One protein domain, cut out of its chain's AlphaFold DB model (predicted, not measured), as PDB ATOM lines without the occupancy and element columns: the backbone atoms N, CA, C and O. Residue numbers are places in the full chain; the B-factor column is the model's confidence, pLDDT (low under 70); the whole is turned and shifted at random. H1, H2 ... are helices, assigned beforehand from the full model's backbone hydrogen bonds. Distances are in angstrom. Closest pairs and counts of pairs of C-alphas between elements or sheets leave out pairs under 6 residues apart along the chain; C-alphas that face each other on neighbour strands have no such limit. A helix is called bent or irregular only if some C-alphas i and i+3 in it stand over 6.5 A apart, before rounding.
ATOM      1  N   GLN A  14     -38.574 -27.166 -32.436       91.88
ATOM      2  CA  GLN A  14     -37.547 -27.560 -33.402       91.88
ATOM      3  C   GLN A  14     -37.328 -26.499 -34.494       91.88
ATOM      4  O   GLN A  14     -36.191 -26.243 -34.918       91.88
ATOM      5  N   THR A  15     -38.403 -25.839 -34.926       92.75
ATOM      6  CA  THR A  15     -38.358 -24.691 -35.833       92.75
ATOM      7  C   THR A  15     -37.624 -23.534 -35.169       92.75
ATOM      8  O   THR A  15     -36.726 -22.951 -35.779       92.75
ATOM      9  N   ILE A  16     -37.927 -23.250 -33.898       93.25
ATOM     10  CA  ILE A  16     -37.241 -22.206 -33.123       93.25
ATOM     11  C   ILE A  16     -35.743 -22.506 -32.994       93.25
ATOM     12  O   ILE A  16     -34.930 -21.642 -33.320       93.25
ATOM     13  N   VAL A  17     -35.356 -23.730 -32.625       94.06
ATOM     14  CA  VAL A  17     -33.947 -24.176 -32.570       94.06
ATOM     15  C   VAL A  17     -33.221 -23.915 -33.892       94.06
ATOM     16  O   VAL A  17     -32.116 -23.361 -33.917       94.06
ATOM     17  N   SER A  18     -33.855 -24.262 -35.012       95.62
ATOM     18  CA  SER A  18     -33.283 -24.080 -36.348       95.62
ATOM     19  C   SER A  18     -33.111 -22.599 -36.704       95.62
ATOM     20  O   SER A  18     -32.057 -22.202 -37.212       95.62
ATOM     21  N   LEU A  19     -34.111 -21.769 -36.392       95.50
ATOM     22  CA  LEU A  19     -34.068 -20.320 -36.600       95.50
ATOM     23  C   LEU A  19     -32.990 -19.657 -35.740       95.50
ATOM     24  O   LEU A  19     -32.197 -18.872 -36.259       95.50
ATOM     25  N   VAL A  20     -32.900 -20.015 -34.457       95.00
ATOM     26  CA  VAL A  20     -31.874 -19.514 -33.532       95.00
ATOM     27  C   VAL A  20     -30.480 -19.849 -34.052       95.00
ATOM     28  O   VAL A  20     -29.647 -18.953 -34.188       95.00
ATOM     29  N   ARG A  21     -30.225 -21.108 -34.430       94.69
ATOM     30  CA  ARG A  21     -28.926 -21.533 -34.979       94.69
ATOM     31  C   ARG A  21     -28.579 -20.825 -36.291       94.69
ATOM     32  O   ARG A  21     -27.405 -20.530 -36.529       94.69
ATOM     33  N   ALA A  22     -29.567 -20.536 -37.137       95.75
ATOM     34  CA  ALA A  22     -29.366 -19.768 -38.363       95.75
ATOM     35  C   ALA A  22     -29.027 -18.297 -38.066       95.75
ATOM     36  O   ALA A  22     -28.041 -17.780 -38.594       95.75
ATOM     37  N   CYS A  23     -29.790 -17.646 -37.186       95.25
ATOM     38  CA  CYS A  23     -29.568 -16.262 -36.772       95.25
ATOM     39  C   CYS A  23     -28.235 -16.080 -36.034       95.25
ATOM     40  O   CYS A  23     -27.515 -15.128 -36.309       95.25
ATOM     41  N   ALA A  24     -27.828 -17.033 -35.192       93.38
ATOM     42  CA  ALA A  24     -26.556 -17.008 -34.464       93.38
ATOM     43  C   ALA A  24     -25.312 -16.952 -35.377       93.38
ATOM     44  O   ALA A  24     -24.215 -16.619 -34.924       93.38
ATOM     45  N   LYS A  25     -25.443 -17.265 -36.674       92.94
ATOM     46  CA  LYS A  25     -24.336 -17.142 -37.636       92.94
ATOM     47  C   LYS A  25     -23.984 -15.692 -37.971       92.94
ATOM     48  O   LYS A  25     -22.851 -15.478 -38.393       92.94
ATOM     49  N   LYS A  26     -24.915 -14.746 -37.804       91.88
ATOM     50  CA  LYS A  26     -24.752 -13.333 -38.170       91.88
ATOM     51  C   LYS A  26     -24.974 -12.426 -36.952       91.88
ATOM     52  O   LYS A  26     -26.068 -12.488 -36.388       91.88
ATOM     53  N   PRO A  27     -23.996 -11.587 -36.560       90.12
ATOM     54  CA  PRO A  27     -24.123 -10.688 -35.409       90.12
ATOM     55  C   PRO A  27     -25.385  -9.818 -35.438       90.12
ATOM     56  O   PRO A  27     -26.075  -9.700 -34.429       90.12
ATOM     57  N   GLU A  28     -25.759  -9.299 -36.613       90.81
ATOM     58  CA  GLU A  28     -26.941  -8.432 -36.769       90.81
ATOM     59  C   GLU A  28     -28.270  -9.114 -36.384       90.81
ATOM     60  O   GLU A  28     -29.264  -8.446 -36.108       90.81
ATOM     61  N   LEU A  29     -28.313 -10.451 -36.381       93.56
ATOM     62  CA  LEU A  29     -29.522 -11.234 -36.117       93.56
ATOM     63  C   LEU A  29     -29.569 -11.817 -34.700       93.56
ATOM     64  O   LEU A  29     -30.530 -12.515 -34.373       93.56
ATOM     65  N   HIS A  30     -28.574 -11.551 -33.849       91.81
ATOM     66  CA  HIS A  30     -28.513 -12.117 -32.496       91.81
ATOM     67  C   HIS A  30     -29.717 -11.714 -31.639       91.81
ATOM     68  O   HIS A  30     -30.323 -12.575 -31.006       91.81
ATOM     69  N   ILE A  31     -30.139 -10.446 -31.689       90.50
ATOM     70  CA  ILE A  31     -31.336  -9.971 -30.966       90.50
ATOM     71  C   ILE A  31     -32.587 -10.720 -31.444       90.50
ATOM     72  O   ILE A  31     -33.413 -11.151 -30.643       90.50
ATOM     73  N   ARG A  32     -32.706 -10.950 -32.757       92.62
ATOM     74  CA  ARG A  32     -33.833 -11.694 -33.331       92.62
ATOM     75  C   ARG A  32     -33.853 -13.154 -32.879       92.62
ATOM     76  O   ARG A  32     -34.929 -13.689 -32.639       92.62
ATOM     77  N   ALA A  33     -32.688 -13.784 -32.738       93.62
ATOM     78  CA  ALA A  33     -32.587 -15.141 -32.206       93.62
ATOM     79  C   ALA A  33     -33.138 -15.222 -30.774       93.62
ATOM     80  O   ALA A  33     -33.913 -16.120 -30.456       93.62
ATOM     81  N   TRP A  34     -32.795 -14.246 -29.935       91.94
ATOM     82  CA  TRP A  34     -33.305 -14.167 -28.571       91.94
ATOM     83  C   TRP A  34     -34.808 -13.885 -28.492       91.94
ATOM     84  O   TRP A  34     -35.474 -14.472 -27.643       91.94
ATOM     85  N   ASN A  35     -35.359 -13.074 -29.402       91.38
ATOM     86  CA  ASN A  35     -36.812 -12.892 -29.509       91.38
ATOM     87  C   ASN A  35     -37.529 -14.223 -29.766       91.38
ATOM     88  O   ASN A  35     -38.497 -14.525 -29.084       91.38
ATOM     89  N   PHE A  36     -37.012 -15.071 -30.663       92.94
ATOM     90  CA  PHE A  36     -37.615 -16.386 -30.906       92.94
ATOM     91  C   PHE A  36     -37.643 -17.279 -29.654       92.94
ATOM     92  O   PHE A  36     -38.616 -17.995 -29.429       92.94
ATOM     93  N   ILE A  37     -36.595 -17.230 -28.824       90.88
ATOM     94  CA  ILE A  37     -36.537 -17.969 -27.551       90.88
ATOM     95  C   ILE A  37     -37.529 -17.389 -26.538       90.88
ATOM     96  O   ILE A  37     -38.205 -18.135 -25.827       90.88
ATOM     97  N   TYR A  38     -37.628 -16.063 -26.478       89.56
ATOM     98  CA  TYR A  38     -38.578 -15.373 -25.617       89.56
ATOM     99  C   TYR A  38     -40.026 -15.709 -25.990       89.56
ATOM    100  O   TYR A  38     -40.792 -16.119 -25.120       89.56
ATOM    101  N   ASP A  39     -40.373 -15.629 -27.275       89.69
ATOM    102  CA  ASP A  39     -41.703 -15.958 -27.795       89.69
ATOM    103  C   ASP A  39     -42.075 -17.417 -27.495       89.69
ATOM    104  O   ASP A  39     -43.187 -17.705 -27.042       89.69
ATOM    105  N   LEU A  40     -41.119 -18.343 -27.656       89.31
ATOM    106  CA  LEU A  40     -41.309 -19.746 -27.288       89.31
ATOM    107  C   LEU A  40     -41.660 -19.882 -25.799       89.31
ATOM    108  O   LEU A  40     -42.610 -20.581 -25.453       89.31
ATOM    109  N   LYS A  41     -40.960 -19.174 -24.910       86.12
ATOM    110  CA  LYS A  41     -41.259 -19.215 -23.474       86.12
ATOM    111  C   LYS A  41     -42.613 -18.587 -23.132       86.12
ATOM    112  O   LYS A  41     -43.334 -19.145 -22.307       86.12
ATOM    113  N   GLN A  42     -42.972 -17.469 -23.767       85.88
ATOM    114  CA  GLN A  42     -44.264 -16.797 -23.563       85.88
ATOM    115  C   GLN A  42     -45.449 -17.650 -24.021       85.88
ATOM    116  O   GLN A  42     -46.516 -17.600 -23.417       85.88
ATOM    117  N   SER A  43     -45.254 -18.502 -25.030       86.06
ATOM    118  CA  SER A  43     -46.269 -19.474 -25.458       86.06
ATOM    119  C   SER A  43     -46.502 -20.632 -24.467       86.06
ATOM    120  O   SER A  43     -47.269 -21.543 -24.763       86.06
ATOM    121  N   GLY A  44     -45.854 -20.616 -23.294       81.88
ATOM    122  CA  GLY A  44     -45.995 -21.635 -22.252       81.88
ATOM    123  C   GLY A  44     -45.167 -22.899 -22.494       81.88
ATOM    124  O   GLY A  44     -45.212 -23.822 -21.684       81.88
ATOM    125  N   ASN A  45     -44.384 -22.944 -23.575       82.25
ATOM    126  CA  ASN A  45     -43.519 -24.080 -23.866       82.25
ATOM    127  C   ASN A  45     -42.329 -24.139 -22.896       82.25
ATOM    128  O   ASN A  45     -41.737 -23.124 -22.505       82.25
ATOM    129  N   HIS A  46     -41.953 -25.359 -22.517       79.56
ATOM    130  CA  HIS A  46     -40.757 -25.603 -21.720       79.56
ATOM    131  C   HIS A  46     -39.499 -25.447 -22.578       79.56
ATOM    132  O   HIS A  46     -39.478 -25.826 -23.749       79.56
ATOM    133  N   LEU A  47     -38.434 -24.904 -21.983       84.62
ATOM    134  CA  LEU A  47     -37.122 -24.905 -22.617       84.62
ATOM    135  C   LEU A  47     -36.504 -26.287 -22.446       84.62
ATOM    136  O   LEU A  47     -35.967 -26.607 -21.387       84.62
ATOM    137  N   ASP A  48     -36.620 -27.109 -23.478       86.81
ATOM    138  CA  ASP A  48     -35.934 -28.388 -23.507       86.81
ATOM    139  C   ASP A  48     -34.412 -28.211 -23.679       86.81
ATOM    140  O   ASP A  48     -33.877 -27.118 -23.907       86.81
ATOM    141  N   ARG A  49     -33.689 -29.328 -23.592       87.00
ATOM    142  CA  ARG A  49     -32.236 -29.362 -23.771       87.00
ATOM    143  C   ARG A  49     -31.785 -28.846 -25.144       87.00
ATOM    144  O   ARG A  49     -30.723 -28.236 -25.238       87.00
ATOM    145  N   SER A  50     -32.566 -29.069 -26.201       90.25
ATOM    146  CA  SER A  50     -32.228 -28.644 -27.568       90.25
ATOM    147  C   SER A  50     -32.235 -27.119 -27.691       90.25
ATOM    148  O   SER A  50     -31.311 -26.510 -28.250       90.25
ATOM    149  N   VAL A  51     -33.245 -26.481 -27.095       91.31
ATOM    150  CA  VAL A  51     -33.349 -25.024 -27.010       91.31
ATOM    151  C   VAL A  51     -32.223 -24.458 -26.151       91.31
ATOM    152  O   VAL A  51     -31.550 -23.526 -26.590       91.31
ATOM    153  N   MET A  52     -31.936 -25.058 -24.991       90.50
ATOM    154  CA  MET A  52     -30.833 -24.626 -24.120       90.50
ATOM    155  C   MET A  52     -29.462 -24.736 -24.808       90.50
ATOM    156  O   MET A  52     -28.663 -23.802 -24.739       90.50
ATOM    157  N   ASN A  53     -29.204 -25.813 -25.556       92.75
ATOM    158  CA  ASN A  53     -27.992 -25.942 -26.373       92.75
ATOM    159  C   ASN A  53     -27.928 -24.874 -27.475       92.75
ATOM    160  O   ASN A  53     -26.860 -24.334 -27.756       92.75
ATOM    161  N   SER A  54     -29.065 -24.504 -28.067       94.00
ATOM    162  CA  SER A  54     -29.128 -23.433 -29.070       94.00
ATOM    163  C   SER A  54     -28.902 -22.043 -28.469       94.00
ATOM    164  O   SER A  54     -28.231 -21.217 -29.090       94.00
ATOM    165  N   MET A  55     -29.390 -21.797 -27.250       92.75
ATOM    166  CA  MET A  55     -29.073 -20.597 -26.471       92.75
ATOM    167  C   MET A  55     -27.577 -20.540 -26.148       92.75
ATOM    168  O   MET A  55     -26.948 -19.502 -26.340       92.75
ATOM    169  N   MET A  56     -26.984 -21.660 -25.726       94.12
ATOM    170  CA  MET A  56     -25.549 -21.751 -25.454       94.12
ATOM    171  C   MET A  56     -24.714 -21.512 -26.717       94.12
ATOM    172  O   MET A  56     -23.732 -20.773 -26.690       94.12
ATOM    173  N   TYR A  57     -25.134 -22.083 -27.848       94.69
ATOM    174  CA  TYR A  57     -24.520 -21.833 -29.147       94.69
ATOM    175  C   TYR A  57     -24.582 -20.348 -29.520       94.69
ATOM    176  O   TYR A  57     -23.578 -19.790 -29.957       94.69
ATOM    177  N   LEU A  58     -25.727 -19.690 -29.318       94.19
ATOM    178  CA  LEU A  58     -25.873 -18.253 -29.539       94.19
ATOM    179  C   LEU A  58     -24.934 -17.445 -28.631       94.19
ATOM    180  O   LEU A  58     -24.205 -16.600 -29.146       94.19
ATOM    181  N   CYS A  59     -24.860 -17.766 -27.333       92.12
ATOM    182  CA  CYS A  59     -23.934 -17.119 -26.393       92.12
ATOM    183  C   CYS A  59     -22.467 -17.288 -26.821       92.12
ATOM    184  O   CYS A  59     -21.695 -16.331 -26.808       92.12
ATOM    185  N   GLY A  60     -22.087 -18.485 -27.274       93.31
ATOM    186  CA  GLY A  60     -20.753 -18.769 -27.801       93.31
ATOM    187  C   GLY A  60     -20.430 -18.052 -29.118       93.31
ATOM    188  O   GLY A  60     -19.267 -17.993 -29.509       93.31
ATOM    189  N   ARG A  61     -21.432 -17.509 -29.823       92.50
ATOM    190  CA  ARG A  61     -21.259 -16.692 -31.040       92.50
ATOM    191  C   ARG A  61     -21.311 -15.195 -30.755       92.50
ATOM    192  O   ARG A  61     -20.733 -14.438 -31.530       92.50
ATOM    193  N   SER A  62     -21.996 -14.780 -29.693       89.56
ATOM    194  CA  SER A  62     -22.096 -13.382 -29.268       89.56
ATOM    195  C   SER A  62     -21.040 -12.976 -28.236       89.56
ATOM    196  O   SER A  62     -20.875 -11.785 -28.006       89.56
ATOM    197  N   GLY A  63     -20.345 -13.935 -27.612       89.50
ATOM    198  CA  GLY A  63     -19.421 -13.660 -26.505       89.50
ATOM    199  C   GLY A  63     -20.136 -13.335 -25.190       89.50
ATOM    200  O   GLY A  63     -19.578 -12.658 -24.334       89.50
ATOM    201  N   ASP A  64     -21.387 -13.781 -25.020       87.88
ATOM    202  CA  ASP A  64     -22.177 -13.454 -23.829       87.88
ATOM    203  C   ASP A  64     -21.849 -14.392 -22.663       87.88
ATOM    204  O   ASP A  64     -22.453 -15.455 -22.478       87.88
ATOM    205  N   ILE A  65     -20.842 -14.001 -21.886       88.88
ATOM    206  CA  ILE A  65     -20.316 -14.805 -20.782       88.88
ATOM    207  C   ILE A  65     -21.351 -14.938 -19.667       88.88
ATOM    208  O   ILE A  65     -21.603 -16.052 -19.212       88.88
ATOM    209  N   ALA A  66     -22.001 -13.839 -19.279       84.94
ATOM    210  CA  ALA A  66     -22.982 -13.822 -18.196       84.94
ATOM    211  C   ALA A  66     -24.129 -14.810 -18.456       84.94
ATOM    212  O   ALA A  66     -24.412 -15.672 -17.617       84.94
ATOM    213  N   PHE A  67     -24.739 -14.742 -19.645       86.88
ATOM    214  CA  PHE A  67     -25.790 -15.682 -20.031       86.88
ATOM    215  C   PHE A  67     -25.256 -17.109 -20.169       86.88
ATOM    216  O   PHE A  67     -25.893 -18.038 -19.674       86.88
ATOM    217  N   SER A  68     -24.082 -17.310 -20.781       91.06
ATOM    218  CA  SER A  68     -23.516 -18.659 -20.920       91.06
ATOM    219  C   SER A  68     -23.268 -19.335 -19.567       91.06
ATOM    220  O   SER A  68     -23.622 -20.498 -19.394       91.06
ATOM    221  N   ARG A  69     -22.765 -18.610 -18.562       89.62
ATOM    222  CA  ARG A  69     -22.591 -19.133 -17.198       89.62
ATOM    223  C   ARG A  69     -23.916 -19.508 -16.562       89.62
ATOM    224  O   ARG A  69     -24.032 -20.578 -15.975       89.62
ATOM    225  N   ALA A  70     -24.914 -18.640 -16.690       86.06
ATOM    226  CA  ALA A  70     -26.215 -18.850 -16.076       86.06
ATOM    227  C   ALA A  70     -26.942 -20.064 -16.683       86.06
ATOM    228  O   ALA A  70     -27.439 -20.912 -15.944       86.06
ATOM    229  N   ILE A  71     -26.902 -20.215 -18.014       88.50
ATOM    230  CA  ILE A  71     -27.418 -21.396 -18.725       88.50
ATOM    231  C   ILE A  71     -26.653 -22.652 -18.296       88.50
ATOM    232  O   ILE A  71     -27.270 -23.667 -17.984       88.50
ATOM    233  N   PHE A  72     -25.319 -22.601 -18.259       91.38
ATOM    234  CA  PHE A  72     -24.501 -23.760 -17.898       91.38
ATOM    235  C   PHE A  72     -24.761 -24.212 -16.454       91.38
ATOM    236  O   PHE A  72     -24.933 -25.405 -16.204       91.38
ATOM    237  N   ASN A  73     -24.866 -23.265 -15.516       87.88
ATOM    238  CA  ASN A  73     -25.267 -23.536 -14.138       87.88
ATOM    239  C   ASN A  73     -26.653 -24.172 -14.074       87.88
ATOM    240  O   ASN A  73     -26.806 -25.215 -13.450       87.88
ATOM    241  N   GLN A  74     -27.647 -23.592 -14.749       85.38
ATOM    242  CA  GLN A  74     -29.002 -24.136 -14.759       85.38
ATOM    243  C   GLN A  74     -29.031 -25.586 -15.263       85.38
ATOM    244  O   GLN A  74     -29.701 -26.432 -14.675       85.38
ATOM    245  N   LEU A  75     -28.265 -25.893 -16.312       88.50
ATOM    246  CA  LEU A  75     -28.146 -27.254 -16.829       88.50
ATOM    247  C   LEU A  75     -27.494 -28.202 -15.811       88.50
ATOM    248  O   LEU A  75     -27.928 -29.344 -15.697       88.50
ATOM    249  N   CYS A  76     -26.514 -27.736 -15.029       88.38
ATOM    250  CA  CYS A  76     -25.882 -28.532 -13.968       88.38
ATOM    251  C   CYS A  76     -26.821 -28.852 -12.790       88.38
ATOM    252  O   CYS A  76     -26.555 -29.808 -12.063       88.38
ATOM    253  N   MET A  77     -27.913 -28.100 -12.597       84.69
ATOM    254  CA  MET A  77     -28.850 -28.315 -11.481       84.69
ATOM    255  C   MET A  77     -29.698 -29.586 -11.628       84.69
ATOM    256  O   MET A  77     -30.172 -30.116 -10.625       84.69
ATOM    257  N   SER A  78     -29.908 -30.084 -12.850       82.69
ATOM    258  CA  SER A  78     -30.684 -31.303 -13.099       82.69
ATOM    259  C   SER A  78     -29.855 -32.348 -13.836       82.69
ATOM    260  O   SER A  78     -29.185 -32.071 -14.828       82.69
ATOM    261  N   LYS A  79     -29.941 -33.598 -13.365       81.81
ATOM    262  CA  LYS A  79     -29.247 -34.739 -13.973       81.81
ATOM    263  C   LYS A  79     -29.746 -35.033 -15.393       81.81
ATOM    264  O   LYS A  79     -28.960 -35.469 -16.229       81.81
ATOM    265  N   GLU A  80     -31.025 -34.788 -15.671       82.62
ATOM    266  CA  GLU A  80     -31.641 -35.042 -16.983       82.62
ATOM    267  C   GLU A  80     -31.208 -34.013 -18.035       82.62
ATOM    268  O   GLU A  80     -31.030 -34.343 -19.209       82.62
ATOM    269  N   SER A  81     -30.984 -32.771 -17.603       83.44
ATOM    270  CA  SER A  81     -30.536 -31.666 -18.451       83.44
ATOM    271  C   SER A  81     -29.039 -31.386 -18.333       83.44
ATOM    272  O   SER A  81     -28.605 -30.310 -18.733       83.44
ATOM    273  N   PHE A  82     -28.258 -32.305 -17.758       88.62
ATOM    274  CA  PHE A  82     -26.840 -32.062 -17.500       88.62
ATOM    275  C   PHE A  82     -26.102 -31.669 -18.799       88.62
ATOM    276  O   PHE A  82     -26.393 -32.271 -19.843       88.62
ATOM    277  N   PRO A  83     -25.157 -30.702 -18.762       92.00
ATOM    278  CA  PRO A  83     -24.447 -30.241 -19.953       92.00
ATOM    279  C   PRO A  83     -23.813 -31.368 -20.766       92.00
ATOM    280  O   PRO A  83     -23.317 -32.350 -20.213       92.00
ATOM    281  N   ASP A  84     -23.771 -31.191 -22.085       93.69
ATOM    282  CA  ASP A  84     -22.959 -32.022 -22.972       93.69
ATOM    283  C   ASP A  84     -21.733 -31.274 -23.502       93.69
ATOM    284  O   ASP A  84     -21.471 -30.115 -23.165       93.69
ATOM    285  N   SER A  85     -20.956 -31.954 -24.346       94.81
ATOM    286  CA  SER A  85     -19.798 -31.362 -25.004       94.81
ATOM    287  C   SER A  85     -20.154 -30.154 -25.875       94.81
ATOM    288  O   SER A  85     -19.318 -29.264 -26.010       94.81
ATOM    289  N   GLU A  86     -21.354 -30.093 -26.474       94.38
ATOM    290  CA  GLU A  86     -21.781 -28.928 -27.265       94.38
ATOM    291  C   GLU A  86     -22.028 -27.737 -26.336       94.38
ATOM    292  O   GLU A  86     -21.539 -26.635 -26.601       94.38
ATOM    293  N   THR A  87     -22.701 -27.970 -25.205       95.00
ATOM    294  CA  THR A  87     -22.906 -26.949 -24.176       95.00
ATOM    295  C   THR A  87     -21.568 -26.410 -23.651       95.00
ATOM    296  O   THR A  87     -21.351 -25.198 -23.608       95.00
ATOM    297  N   LEU A  88     -20.643 -27.303 -23.285       96.50
ATOM    298  CA  LEU A  88     -19.326 -26.930 -22.765       96.50
ATOM    299  C   LEU A  88     -18.480 -26.202 -23.817       96.50
ATOM    300  O   LEU A  88     -17.814 -25.219 -23.502       96.50
ATOM    301  N   GLN A  89     -18.536 -26.635 -25.080       96.62
ATOM    302  CA  GLN A  89     -17.877 -25.925 -26.172       96.62
ATOM    303  C   GLN A  89     -18.431 -24.503 -26.325       96.62
ATOM    304  O   GLN A  89     -17.656 -23.570 -26.531       96.62
ATOM    305  N   GLY A  90     -19.754 -24.330 -26.262       96.44
ATOM    306  CA  GLY A  90     -20.386 -23.016 -26.358       96.44
ATOM    307  C   GLY A  90     -19.965 -22.082 -25.222       96.44
ATOM    308  O   GLY A  90     -19.649 -20.923 -25.493       96.44
ATOM    309  N   LEU A  91     -19.847 -22.611 -23.999       96.62
ATOM    310  CA  LEU A  91     -19.279 -21.891 -22.857       96.62
ATOM    311  C   LEU A  91     -17.825 -21.478 -23.131       96.62
ATOM    312  O   LEU A  91     -17.504 -20.302 -23.083       96.62
ATOM    313  N   MET A  92     -16.936 -22.399 -23.511       97.31
ATOM    314  CA  MET A  92     -15.534 -22.039 -23.789       97.31
ATOM    315  C   MET A  92     -15.407 -21.027 -24.943       97.31
ATOM    316  O   MET A  92     -14.578 -20.117 -24.903       97.31
ATOM    317  N   LYS A  93     -16.274 -21.122 -25.959       96.12
ATOM    318  CA  LYS A  93     -16.325 -20.147 -27.055       96.12
ATOM    319  C   LYS A  93     -16.759 -18.760 -26.596       96.12
ATOM    320  O   LYS A  93     -16.184 -17.792 -27.095       96.12
ATOM    321  N   SER A  94     -17.715 -18.637 -25.669       94.38
ATOM    322  CA  SER A  94     -18.110 -17.317 -25.157       94.38
ATOM    323  C   SER A  94     -16.936 -16.632 -24.450       94.38
ATOM    324  O   SER A  94     -16.729 -15.439 -24.649       94.38
ATOM    325  N   TYR A  95     -16.090 -17.399 -23.751       94.94
ATOM    326  CA  TYR A  95     -14.871 -16.904 -23.100       94.94
ATOM    327  C   TYR A  95     -13.827 -16.481 -24.133       94.94
ATOM    328  O   TYR A  95     -13.158 -15.470 -23.953       94.94
ATOM    329  N   SER A  96     -13.706 -17.221 -25.240       94.88
ATOM    330  CA  SER A  96     -12.767 -16.876 -26.316       94.88
ATOM    331  C   SER A  96     -13.109 -15.558 -27.012       94.88
ATOM    332  O   SER A  96     -12.227 -14.889 -27.537       94.88
ATOM    333  N   LEU A  97     -14.390 -15.186 -27.034       92.12
ATOM    334  CA  LEU A  97     -14.882 -13.943 -27.630       92.12
ATOM    335  C   LEU A  97     -15.039 -12.819 -26.599       92.12
ATOM    336  O   LEU A  97     -15.689 -11.817 -26.888       92.12
ATOM    337  N   TYR A  98     -14.468 -12.984 -25.405       89.06
ATOM    338  CA  TYR A  98     -14.435 -11.937 -24.399       89.06
ATOM    339  C   TYR A  98     -13.695 -10.701 -24.926       89.06
ATOM    340  O   TYR A  98     -12.520 -10.778 -25.291       89.06
ATOM    341  N   THR A  99     -14.367  -9.553 -24.878       84.50
ATOM    342  CA  THR A  99     -13.769  -8.244 -25.144       84.50
ATOM    343  C   THR A  99     -13.987  -7.354 -23.918       84.50
ATOM    344  O   THR A  99     -15.143  -7.123 -23.544       84.50
ATOM    345  N   PRO A 100     -12.924  -6.824 -23.284       80.75
ATOM    346  CA  PRO A 100     -13.061  -5.920 -22.146       80.75
ATOM    347  C   PRO A 100     -13.967  -4.724 -22.457       80.75
ATOM    348  O   PRO A 100     -13.821  -4.079 -23.493       80.75
ATOM    349  N   GLY A 101     -14.908  -4.426 -21.559       72.94
ATOM    350  CA  GLY A 101     -15.835  -3.295 -21.694       72.94
ATOM    351  C   GLY A 101     -16.953  -3.481 -22.727       72.94
ATOM    352  O   GLY A 101     -17.837  -2.630 -22.821       72.94
ATOM    353  N   GLN A 102     -16.968  -4.588 -23.477       75.56
ATOM    354  CA  GLN A 102     -18.059  -4.889 -24.393       75.56
ATOM    355  C   GLN A 102     -19.198  -5.576 -23.638       75.56
ATOM    356  O   GLN A 102     -19.129  -6.752 -23.284       75.56
ATOM    357  N   ILE A 103     -20.281  -4.838 -23.419       68.94
ATOM    358  CA  ILE A 103     -21.526  -5.400 -22.904       68.94
ATOM    359  C   ILE A 103     -22.241  -6.095 -24.067       68.94
ATOM    360  O   ILE A 103     -22.344  -5.543 -25.166       68.94
ATOM    361  N   SER A 104     -22.734  -7.313 -23.836       70.50
ATOM    362  CA  SER A 104     -23.502  -8.046 -24.844       70.50
ATOM    363  C   SER A 104     -24.667  -7.182 -25.355       70.50
ATOM    364  O   SER A 104     -25.400  -6.617 -24.535       70.50
ATOM    365  N   PRO A 105     -24.881  -7.078 -26.682       69.19
ATOM    366  CA  PRO A 105     -25.892  -6.192 -27.262       69.19
ATOM    367  C   PRO A 105     -27.294  -6.416 -26.700       69.19
ATOM    368  O   PRO A 105     -28.086  -5.483 -26.630       69.19
ATOM    369  N   ILE A 106     -27.605  -7.642 -26.266       73.88
ATOM    370  CA  ILE A 106     -28.904  -7.932 -25.669       73.88
ATOM    371  C   ILE A 106     -29.039  -7.399 -24.242       73.88
ATOM    372  O   ILE A 106     -30.128  -6.984 -23.855       73.88
ATOM    373  N   LEU A 107     -27.957  -7.358 -23.459       68.25
ATOM    374  CA  LEU A 107     -27.989  -6.900 -22.066       68.25
ATOM    375  C   LEU A 107     -28.417  -5.429 -21.955       68.25
ATOM    376  O   LEU A 107     -28.957  -5.054 -20.917       68.25
ATOM    377  N   GLY A 108     -28.208  -4.634 -23.012       68.25
ATOM    378  CA  GLY A 108     -28.666  -3.246 -23.123       68.25
ATOM    379  C   GLY A 108     -30.111  -3.072 -23.605       68.25
ATOM    380  O   GLY A 108     -30.563  -1.943 -23.756       68.25
ATOM    381  N   THR A 109     -30.839  -4.161 -23.862       78.38
ATOM    382  CA  THR A 109     -32.240  -4.122 -24.309       78.38
ATOM    383  C   THR A 109     -33.189  -4.575 -23.198       78.38
ATOM    384  O   THR A 109     -32.823  -5.396 -22.353       78.38
ATOM    385  N   GLU A 110     -34.440  -4.105 -23.227       78.62
ATOM    386  CA  GLU A 110     -35.500  -4.564 -22.310       78.62
ATOM    387  C   GLU A 110     -35.696  -6.083 -22.368       78.62
ATOM    388  O   GLU A 110     -35.943  -6.732 -21.349       78.62
ATOM    389  N   LEU A 111     -35.501  -6.666 -23.557       80.56
ATOM    390  CA  LEU A 111     -35.492  -8.107 -23.755       80.56
ATOM    391  C   LEU A 111     -34.428  -8.769 -22.877       80.56
ATOM    392  O   LEU A 111     -34.747  -9.703 -22.159       80.56
ATOM    393  N   GLY A 112     -33.187  -8.282 -22.864       76.81
ATOM    394  CA  GLY A 112     -32.122  -8.868 -22.044       76.81
ATOM    395  C   GLY A 112     -32.363  -8.766 -20.540       76.81
ATOM    396  O   GLY A 112     -31.984  -9.678 -19.803       76.81
ATOM    397  N   ILE A 113     -33.010  -7.694 -20.077       77.06
ATOM    398  CA  ILE A 113     -33.465  -7.572 -18.682       77.06
ATOM    399  C   ILE A 113     -34.530  -8.635 -18.398       77.06
ATOM    400  O   ILE A 113     -34.393  -9.419 -17.462       77.06
ATOM    401  N   THR A 114     -35.541  -8.719 -19.260       80.19
ATOM    402  CA  THR A 114     -36.651  -9.671 -19.139       80.19
ATOM    403  C   THR A 114     -36.164 -11.119 -19.177       80.19
ATOM    404  O   THR A 114     -36.578 -11.937 -18.360       80.19
ATOM    405  N   LEU A 115     -35.239 -11.445 -20.085       79.19
ATOM    406  CA  LEU A 115     -34.622 -12.762 -20.169       79.19
ATOM    407  C   LEU A 115     -33.871 -13.090 -18.872       79.19
ATOM    408  O   LEU A 115     -34.015 -14.191 -18.353       79.19
ATOM    409  N   ARG A 116     -33.101 -12.149 -18.310       73.50
ATOM    410  CA  ARG A 116     -32.380 -12.401 -17.055       73.50
ATOM    411  C   ARG A 116     -33.324 -12.720 -15.906       73.50
ATOM    412  O   ARG A 116     -33.145 -13.742 -15.254       73.50
ATOM    413  N   THR A 117     -34.361 -11.911 -15.727       73.31
ATOM    414  CA  THR A 117     -35.355 -12.117 -14.669       73.31
ATOM    415  C   THR A 117     -36.144 -13.415 -14.863       73.31
ATOM    416  O   THR A 117     -36.395 -14.131 -13.897       73.31
ATOM    417  N   ASN A 118     -36.509 -13.749 -16.106       68.19
ATOM    418  CA  ASN A 118     -37.363 -14.904 -16.400       68.19
ATOM    419  C   ASN A 118     -36.610 -16.239 -16.455       68.19
ATOM    420  O   ASN A 118     -37.217 -17.280 -16.200       68.19
ATOM    421  N   PHE A 119     -35.329 -16.235 -16.833       66.75
ATOM    422  CA  PHE A 119     -34.544 -17.460 -17.009       66.75
ATOM    423  C   PHE A 119     -33.555 -17.718 -15.873       66.75
ATOM    424  O   PHE A 119     -33.276 -18.879 -15.585       66.75
ATOM    425  N   PHE A 120     -33.064 -16.678 -15.193       65.06
ATOM    426  CA  PHE A 120     -32.004 -16.804 -14.192       65.06
ATOM    427  C   PHE A 120     -32.435 -16.166 -12.871       65.06
ATOM    428  O   PHE A 120     -31.996 -15.089 -12.485       65.06
ATOM    429  N   THR A 121     -33.321 -16.866 -12.163       51.59
ATOM    430  CA  THR A 121     -33.787 -16.509 -10.812       51.59
ATOM    431  C   THR A 121     -32.744 -16.785  -9.727       51.59
ATOM    432  O   THR A 121     -32.829 -16.236  -8.629       51.59
ATOM    433  N   HIS A 122     -31.752 -17.628 -10.017       51.72
ATOM    434  CA  HIS A 122     -30.686 -17.976  -9.088       51.72
ATOM    435  C   HIS A 122     -29.426 -17.180  -9.401       51.72
ATOM    436  O   HIS A 122     -28.915 -17.207 -10.522       51.72
ATOM    437  N   ASN A 123     -28.899 -16.495  -8.386       51.69
ATOM    438  CA  ASN A 123     -27.587 -15.883  -8.484       51.69
ATOM    439  C   ASN A 123     -26.559 -16.970  -8.827       51.69
ATOM    440  O   ASN A 123     -26.374 -17.921  -8.068       51.69
ATOM    441  N   VAL A 124     -25.840 -16.772  -9.934       54.12
ATOM    442  CA  VAL A 124     -24.660 -17.552 -10.365       54.12
ATOM    443  C   VAL A 124     -23.604 -17.664  -9.244       54.12
ATOM    444  O   VAL A 124     -22.718 -18.504  -9.311       54.12
ATOM    445  N   THR A 125     -23.723 -16.843  -8.195       51.16
ATOM    446  CA  THR A 125     -22.819 -16.731  -7.048       51.16
ATOM    447  C   THR A 125     -23.049 -17.749  -5.926       51.16
ATOM    448  O   THR A 125     -22.263 -17.773  -4.979       51.16
ATOM    449  N   GLN A 126     -24.095 -18.585  -5.976       55.81
ATOM    450  CA  GLN A 126     -24.264 -19.640  -4.971       55.81
ATOM    451  C   GLN A 126     -23.338 -20.822  -5.279       55.81
ATOM    452  O   GLN A 126     -23.636 -21.668  -6.120       55.81
ATOM    453  N   PHE A 127     -22.212 -20.882  -4.566       60.50
ATOM    454  CA  PHE A 127     -21.305 -22.029  -4.546       60.50
ATOM    455  C   PHE A 127     -21.997 -23.233  -3.897       60.50
ATOM    456  O   PHE A 127     -21.873 -23.471  -2.696       60.50
ATOM    457  N   LEU A 128     -22.759 -23.988  -4.684       70.12
ATOM    458  CA  LEU A 128     -23.300 -25.265  -4.236       70.12
ATOM    459  C   LEU A 128     -22.250 -26.371  -4.451       70.12
ATOM    460  O   LEU A 128     -21.592 -26.398  -5.497       70.12
ATOM    461  N   PRO A 129     -22.082 -27.303  -3.493       70.38
ATOM    462  CA  PRO A 129     -21.191 -28.444  -3.661       70.38
ATOM    463  C   PRO A 129     -21.520 -29.217  -4.941       70.38
ATOM    464  O   PRO A 129     -22.659 -29.623  -5.159       70.38
ATOM    465  N   GLY A 130     -20.515 -29.428  -5.792       79.69
ATOM    466  CA  GLY A 130     -20.689 -30.127  -7.066       79.69
ATOM    467  C   GLY A 130     -21.107 -29.245  -8.245       79.69
ATOM    468  O   GLY A 130     -21.242 -29.788  -9.334       79.69
ATOM    469  N   MET A 131     -21.248 -27.927  -8.072       85.69
ATOM    470  CA  MET A 131     -21.434 -26.983  -9.181       85.69
ATOM    471  C   MET A 131     -20.096 -26.541  -9.798       85.69
ATOM    472  O   MET A 131     -19.053 -26.669  -9.147       85.69
ATOM    473  N   PRO A 132     -20.107 -26.014 -11.037       88.50
ATOM    474  CA  PRO A 132     -18.915 -25.467 -11.672       88.50
ATOM    475  C   PRO A 132     -18.331 -24.290 -10.872       88.50
ATOM    476  O   PRO A 132     -19.089 -23.475 -10.336       88.50
ATOM    477  N   PRO A 133     -16.995 -24.151 -10.812       90.75
ATOM    478  CA  PRO A 133     -16.322 -23.135 -10.007       90.75
ATOM    479  C   PRO A 133     -16.295 -21.768 -10.714       90.75
ATOM    480  O   PRO A 133     -15.232 -21.258 -11.065       90.75
ATOM    481  N   PHE A 134     -17.465 -21.172 -10.950       89.94
ATOM    482  CA  PHE A 134     -17.553 -19.812 -11.485       89.94
ATOM    483  C   PHE A 134     -17.133 -18.777 -10.433       89.94
ATOM    484  O   PHE A 134     -17.464 -18.884  -9.252       89.94
ATOM    485  N   LEU A 135     -16.422 -17.739 -10.866       86.94
ATOM    486  CA  LEU A 135     -16.127 -16.563 -10.064       86.94
ATOM    487  C   LEU A 135     -17.428 -15.803  -9.766       86.94
ATOM    488  O   LEU A 135     -18.331 -15.757 -10.606       86.94
ATOM    489  N   PRO A 136     -17.520 -15.119  -8.614       77.88
ATOM    490  CA  PRO A 136     -18.749 -14.463  -8.169       77.88
ATOM    491  C   PRO A 136     -19.100 -13.176  -8.946       77.88
ATOM    492  O   PRO A 136     -19.987 -12.432  -8.533       77.88
ATOM    493  N   PHE A 137     -18.427 -12.889 -10.065       70.19
ATOM    494  CA  PHE A 137     -18.643 -11.691 -10.877       70.19
ATOM    495  C   PHE A 137     -19.561 -12.005 -12.059       70.19
ATOM    496  O   PHE A 137     -19.270 -12.897 -12.854       70.19
ATOM    497  N   ALA A 138     -20.661 -11.262 -12.194       61.44
ATOM    498  CA  ALA A 138     -21.644 -11.504 -13.250       61.44
ATOM    499  C   ALA A 138     -21.169 -11.046 -14.642       61.44
ATOM    500  O   ALA A 138     -21.510 -11.696 -15.627       61.44
ATOM    501  N   SER A 139     -20.384  -9.963 -14.724       63.91
ATOM    502  CA  SER A 139     -20.106  -9.281 -16.005       63.91
ATOM    503  C   SER A 139     -18.693  -8.693 -16.119       63.91
ATOM    504  O   SER A 139     -18.128  -8.686 -17.209       63.91
ATOM    505  N   ASP A 140     -18.104  -8.234 -15.011       72.50
ATOM    506  CA  ASP A 140     -16.884  -7.409 -15.025       72.50
ATOM    507  C   ASP A 140     -15.621  -8.234 -14.779       72.50
ATOM    508  O   ASP A 140     -14.862  -8.008 -13.837       72.50
ATOM    509  N   LEU A 141     -15.414  -9.252 -15.608       83.25
ATOM    510  CA  LEU A 141     -14.196 -10.053 -15.528       83.25
ATOM    511  C   LEU A 141     -13.080  -9.345 -16.274       83.25
ATOM    512  O   LEU A 141     -13.354  -8.661 -17.253       83.25
ATOM    513  N   ASN A 142     -11.836  -9.548 -15.858       89.56
ATOM    514  CA  ASN A 142     -10.650  -9.211 -16.643       89.56
ATOM    515  C   ASN A 142     -10.100 -10.449 -17.380       89.56
ATOM    516  O   ASN A 142     -10.475 -11.584 -17.080       89.56
ATOM    517  N   ALA A 143      -9.188 -10.244 -18.338       92.06
ATOM    518  CA  ALA A 143      -8.613 -11.335 -19.133       92.06
ATOM    519  C   ALA A 143      -7.988 -12.443 -18.258       92.06
ATOM    520  O   ALA A 143      -8.229 -13.625 -18.488       92.06
ATOM    521  N   THR A 144      -7.265 -12.075 -17.197       93.25
ATOM    522  CA  THR A 144      -6.658 -13.032 -16.258       93.25
ATOM    523  C   THR A 144      -7.704 -13.884 -15.536       93.25
ATOM    524  O   THR A 144      -7.523 -15.088 -15.379       93.25
ATOM    525  N   GLN A 145      -8.825 -13.290 -15.129       92.88
ATOM    526  CA  GLN A 145      -9.943 -13.989 -14.495       92.88
ATOM    527  C   GLN A 145     -10.646 -14.932 -15.476       92.88
ATOM    528  O   GLN A 145     -10.970 -16.053 -15.096       92.88
ATOM    529  N   ILE A 146     -10.825 -14.529 -16.740       94.25
ATOM    530  CA  ILE A 146     -11.346 -15.402 -17.809       94.25
ATOM    531  C   ILE A 146     -10.440 -16.626 -18.004       94.25
ATOM    532  O   ILE A 146     -10.918 -17.761 -18.103       94.25
ATOM    533  N   LEU A 147      -9.121 -16.422 -18.013       95.94
ATOM    534  CA  LEU A 147      -8.152 -17.509 -18.128       95.94
ATOM    535  C   LEU A 147      -8.188 -18.438 -16.907       95.94
ATOM    536  O   LEU A 147      -8.310 -19.651 -17.075       95.94
ATOM    537  N   ALA A 148      -8.139 -17.885 -15.695       95.50
ATOM    538  CA  ALA A 148      -8.154 -18.664 -14.460       95.50
ATOM    539  C   ALA A 148      -9.450 -19.475 -14.303       95.50
ATOM    540  O   ALA A 148      -9.412 -20.663 -13.985       95.50
ATOM    541  N   GLU A 149     -10.597 -18.859 -14.579       94.88
ATOM    542  CA  GLU A 149     -11.882 -19.528 -14.440       94.88
ATOM    543  C   GLU A 149     -12.097 -20.592 -15.521       94.88
ATOM    544  O   GLU A 149     -12.546 -21.689 -15.204       94.88
ATOM    545  N   SER A 150     -11.706 -20.340 -16.780       96.69
ATOM    546  CA  SER A 150     -11.781 -21.376 -17.828       96.69
ATOM    547  C   SER A 150     -10.935 -22.609 -17.490       96.69
ATOM    548  O   SER A 150     -11.379 -23.732 -17.735       96.69
ATOM    549  N   ARG A 151      -9.761 -22.422 -16.868       96.06
ATOM    550  CA  ARG A 151      -8.943 -23.512 -16.307       96.06
ATOM    551  C   ARG A 151      -9.683 -24.273 -15.211       96.06
ATOM    552  O   ARG A 151      -9.757 -25.499 -15.259       96.06
ATOM    553  N   ALA A 152     -10.243 -23.551 -14.242       95.12
ATOM    554  CA  ALA A 152     -10.970 -24.147 -13.125       95.12
ATOM    555  C   ALA A 152     -12.187 -24.954 -13.604       95.12
ATOM    556  O   ALA A 152     -12.411 -26.066 -13.130       95.12
ATOM    557  N   ILE A 153     -12.932 -24.438 -14.587       95.25
ATOM    558  CA  ILE A 153     -14.069 -25.131 -15.203       95.25
ATOM    559  C   ILE A 153     -13.604 -26.405 -15.908       95.25
ATOM    560  O   ILE A 153     -14.203 -27.454 -15.691       95.25
ATOM    561  N   LEU A 154     -12.550 -26.346 -16.732       95.31
ATOM    562  CA  LEU A 154     -12.065 -27.536 -17.435       95.31
ATOM    563  C   LEU A 154     -11.577 -28.610 -16.453       95.31
ATOM    564  O   LEU A 154     -11.929 -29.775 -16.612       95.31
ATOM    565  N   SER A 155     -10.825 -28.212 -15.423       93.62
ATOM    566  CA  SER A 155     -10.372 -29.108 -14.352       93.62
ATOM    567  C   SER A 155     -11.554 -29.753 -13.618       93.62
ATOM    568  O   SER A 155     -11.632 -30.971 -13.487       93.62
ATOM    569  N   TRP A 156     -12.565 -28.960 -13.255       93.38
ATOM    570  CA  TRP A 156     -13.793 -29.475 -12.652       93.38
ATOM    571  C   TRP A 156     -14.541 -30.457 -13.571       93.38
ATOM    572  O   TRP A 156     -15.027 -31.489 -13.103       93.38
ATOM    573  N   VAL A 157     -14.613 -30.186 -14.881       93.19
ATOM    574  CA  VAL A 157     -15.213 -31.120 -15.851       93.19
ATOM    575  C   VAL A 157     -14.401 -32.411 -15.940       93.19
ATOM    576  O   VAL A 157     -15.008 -33.478 -15.966       93.19
ATOM    577  N   LYS A 158     -13.063 -32.348 -15.958       91.56
ATOM    578  CA  LYS A 158     -12.199 -33.544 -15.963       91.56
ATOM    579  C   LYS A 158     -12.498 -34.461 -14.781       91.56
ATOM    580  O   LYS A 158     -12.645 -35.664 -14.979       91.56
ATOM    581  N   ASP A 159     -12.659 -33.881 -13.597       89.81
ATOM    582  CA  ASP A 159     -12.939 -34.627 -12.370       89.81
ATOM    583  C   ASP A 159     -14.350 -35.224 -12.343       89.81
ATOM    584  O   ASP A 159     -14.557 -36.338 -11.861       89.81
ATOM    585  N   LYS A 160     -15.358 -34.474 -12.810       89.19
ATOM    586  CA  LYS A 160     -16.767 -34.873 -12.665       89.19
ATOM    587  C   LYS A 160     -17.313 -35.643 -13.857       89.19
ATOM    588  O   LYS A 160     -18.114 -36.559 -13.668       89.19
ATOM    589  N   ARG A 161     -16.963 -35.226 -15.071       89.88
ATOM    590  CA  ARG A 161     -17.552 -35.672 -16.341       89.88
ATOM    591  C   ARG A 161     -16.522 -35.619 -17.480       89.88
ATOM    592  O   ARG A 161     -16.673 -34.836 -18.422       89.88
ATOM    593  N   PRO A 162     -15.478 -36.469 -17.427       90.69
ATOM    594  CA  PRO A 162     -14.441 -36.511 -18.458       90.69
ATOM    595  C   PRO A 162     -14.991 -36.898 -19.840       90.69
ATOM    596  O   PRO A 162     -14.375 -36.584 -20.854       90.69
ATOM    597  N   ASP A 163     -16.173 -37.519 -19.901       90.62
ATOM    598  CA  ASP A 163     -16.890 -37.853 -21.134       90.62
ATOM    599  C   ASP A 163     -17.274 -36.626 -21.976       90.62
ATOM    600  O   ASP A 163     -17.454 -36.742 -23.188       90.62
ATOM    601  N   LEU A 164     -17.364 -35.442 -21.360       92.38
ATOM    602  CA  LEU A 164     -17.665 -34.208 -22.082       92.38
ATOM    603  C   LEU A 164     -16.469 -33.670 -22.865       92.38
ATOM    604  O   LEU A 164     -16.650 -32.834 -23.755       92.38
ATOM    605  N   ILE A 165     -15.260 -34.130 -22.550       93.56
ATOM    606  CA  ILE A 165     -14.025 -33.607 -23.117       93.56
ATOM    607  C   ILE A 165     -13.764 -34.287 -24.452       93.56
ATOM    608  O   ILE A 165     -13.490 -35.479 -24.547       93.56
ATOM    609  N   ASN A 166     -13.831 -33.486 -25.507       93.56
ATOM    610  CA  ASN A 166     -13.499 -33.910 -26.852       93.56
ATOM    611  C   ASN A 166     -12.637 -32.852 -27.545       93.56
ATOM    612  O   ASN A 166     -12.378 -31.768 -27.016       93.56
ATOM    613  N   GLU A 167     -12.220 -33.161 -28.770       94.12
ATOM    614  CA  GLU A 167     -11.421 -32.267 -29.605       94.12
ATOM    615  C   GLU A 167     -12.032 -30.860 -29.729       94.12
ATOM    616  O   GLU A 167     -11.330 -29.854 -29.660       94.12
ATOM    617  N   HIS A 168     -13.348 -30.771 -29.904       94.81
ATOM    618  CA  HIS A 168     -14.044 -29.509 -30.115       94.81
ATOM    619  C   HIS A 168     -14.061 -28.617 -28.870       94.81
ATOM    620  O   HIS A 168     -13.995 -27.392 -29.017       94.81
ATOM    621  N   VAL A 169     -14.133 -29.216 -27.679       96.38
ATOM    622  CA  VAL A 169     -14.034 -28.517 -26.391       96.38
ATOM    623  C   VAL A 169     -12.613 -28.016 -26.163       96.38
ATOM    624  O   VAL A 169     -12.440 -26.833 -25.881       96.38
ATOM    625  N   ILE A 170     -11.597 -28.868 -26.348       96.62
ATOM    626  CA  ILE A 170     -10.196 -28.463 -26.144       96.62
ATOM    627  C   ILE A 170      -9.778 -27.390 -27.154       96.62
ATOM    628  O   ILE A 170      -9.133 -26.419 -26.775       96.62
ATOM    629  N   ASN A 171     -10.227 -27.480 -28.410       95.75
ATOM    630  CA  ASN A 171     -10.038 -26.403 -29.384       95.75
ATOM    631  C   ASN A 171     -10.623 -25.074 -28.887       95.75
ATOM    632  O   ASN A 171      -9.936 -24.059 -28.915       95.75
ATOM    633  N   ALA A 172     -11.869 -25.075 -28.404       96.69
ATOM    634  CA  ALA A 172     -12.491 -23.864 -27.873       96.69
ATOM    635  C   ALA A 172     -11.765 -23.333 -26.626       96.69
ATOM    636  O   ALA A 172     -11.654 -22.125 -26.471       96.69
ATOM    637  N   TYR A 173     -11.248 -24.219 -25.773       97.81
ATOM    638  CA  TYR A 173     -10.493 -23.872 -24.568       97.81
ATOM    639  C   TYR A 173      -9.120 -23.241 -24.862       97.81
ATOM    640  O   TYR A 173      -8.727 -22.279 -24.198       97.81
ATOM    641  N   LEU A 174      -8.400 -23.753 -25.865       97.62
ATOM    642  CA  LEU A 174      -7.130 -23.180 -26.325       97.62
ATOM    643  C   LEU A 174      -7.334 -21.843 -27.051       97.62
ATOM    644  O   LEU A 174      -6.542 -20.916 -26.871       97.62
ATOM    645  N   ASP A 175      -8.425 -21.714 -27.812       96.12
ATOM    646  CA  ASP A 175      -8.786 -20.480 -28.521       96.12
ATOM    647  C   ASP A 175      -8.969 -19.289 -27.561       96.12
ATOM    648  O   ASP A 175      -8.718 -18.150 -27.948       96.12
ATOM    649  N   ILE A 176      -9.320 -19.535 -26.287       97.06
ATOM    650  CA  ILE A 176      -9.388 -18.494 -25.244       97.06
ATOM    651  C   ILE A 176      -8.032 -17.801 -25.079       97.06
ATOM    652  O   ILE A 176      -7.943 -16.582 -25.198       97.06
ATOM    653  N   ALA A 177      -6.965 -18.563 -24.832       96.56
ATOM    654  CA  ALA A 177      -5.633 -17.994 -24.627       96.56
ATOM    655  C   ALA A 177      -5.086 -17.341 -25.906       96.56
ATOM    656  O   ALA A 177      -4.484 -16.269 -25.842       96.56
ATOM    657  N   SER A 178      -5.368 -17.953 -27.062       95.06
ATOM    658  CA  SER A 178      -4.997 -17.428 -28.379       95.06
ATOM    659  C   SER A 178      -5.615 -16.048 -28.643       95.06
ATOM    660  O   SER A 178      -4.897 -15.081 -28.898       95.06
ATOM    661  N   LYS A 179      -6.941 -15.906 -28.507       94.12
ATOM    662  CA  LYS A 179      -7.644 -14.638 -28.773       94.12
ATOM    663  C   LYS A 179      -7.345 -13.540 -27.766       94.12
ATOM    664  O   LYS A 179      -7.303 -12.372 -28.146       94.12
ATOM    665  N   LEU A 180      -7.086 -13.903 -26.510       93.06
ATOM    666  CA  LEU A 180      -6.630 -12.955 -25.494       93.06
ATOM    667  C   LEU A 180      -5.136 -12.610 -25.628       93.06
ATOM    668  O   LEU A 180      -4.629 -11.828 -24.832       93.06
ATOM    669  N   LYS A 181      -4.438 -13.151 -26.641       93.19
ATOM    670  CA  LYS A 181      -3.019 -12.899 -26.941       93.19
ATOM    671  C   LYS A 181      -2.067 -13.260 -25.791       93.19
ATOM    672  O   LYS A 181      -1.008 -12.658 -25.640       93.19
TER     673      LYS A 181
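AT A GLANCE: This is residues 14 to 181 of the 387 residues of an uncharacterized protein of Nadsonia fulvescens var. elongata DSM 6958 (UniProt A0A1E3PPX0). Four helices, H1, H3, H5 and H8, stand side by side in a curved row and run the same way, and H2, H4 and H7 run against them on one side of the row: H2 packs on H1 and H3, H4 on H3 and H5, and H7 is next to H5 and H8 at the far end. These seven make an up-and-down bundle, while the short H6 lies off it, near H2 and H4, with long loops leading to it and away from it. The printed part has 168 residues with eight named helices, H1 to H8 in order along the chain, which hold 105 of the residues, and no named strand; the class is all helix. The whole is compact, with a radius of gyration of the C-alphas of 14.9 A, and rounded, spanning 39 by 34 by 30 A.

IN THESE COORDINATES: The longest helix, H7, covers residues 143 to 160 and measures 25.7 A from first to last C-alpha; C-alpha 143 is at (-8.613, -11.335, -19.133). H8, residues 167 to 179, is 18.0 A long and ends with C-alpha 179 at (-7.644, -14.638, -28.773). H5, residues 85 to 96, measures 16.2 A, and H4, residues 65 to 76, measures 16.3 A. H3 covers residues 49 to 62 over 19.7 A. H2, residues 27 to 42, is 24.2 A long and irregular: C-alphas 28 and 31 are 7.4 A apart. H1, residues 14 to 23, begins with C-alpha 14 at (-37.547, -27.560, -33.402), and H6 covers residues 110 to 119.

HOW THE PARTS SIT: H7 and H8 form a helical hairpin but only just touch, with 3 pairs of C-alphas within 8 A; the closest are those of Leu 147 and Ala 177, 7.0 A apart. H7 and H5 also only just touch, with 3 such pairs, the closest C-alphas being those of Tyr 95 and Ile 146 at 6.5 A; H5 takes part with residues 92 to 95 alone. H5 and H3 are the hubs, touching four helices each. H5 and H8 touch and run the same way at a shallow tilt of 6 degrees, with the C-alphas of Ser 96 and Ile 176 closest at 3.9 A. H3 and H5 touch and run the same way at a shallow tilt of 20 degrees, with Gly 60 and Ser 94 closest, their C-alphas 4.0 A apart. H4 touches H3, opposite ways at a shallow tilt of 21 degrees; their closest C-alphas are those of Cys 59 and Ser 68, at 5.7 A. H1 touches H3, the same way at a shallow tilt of 6 degrees, with the C-alphas of Val 17 and Val 51 closest at 5.7 A. H1 and H2 are a helical hairpin; the C-alphas of Val 20 and Ala 33 are closest, at 4.6 A. H6 is close to H2 but not clearly touching, the C-alphas of Tyr 38 and Leu 115 being closest at 7.2 A. H6 is apart from H3 and H8, for instance. Every O i to N i+4 pair is within hydrogen-bond range in H1, H3, H4, H5, H6 and H7; in H2 it is 10 of 12 and in H8 8 of 9.

THE WHOLE: The two C-alphas farthest apart are those of Gly 44 and Lys 181, at 44.1 A. The printed part has no cut. The links from H5 to H6, residues 97 to 109, and from H6 to H7, residues 120 to 142, are long. The mean pLDDT of the printed part is 86.8; it is under 70 at residues 103, 105, 107 to 108, 118 to 127 and 138 to 139.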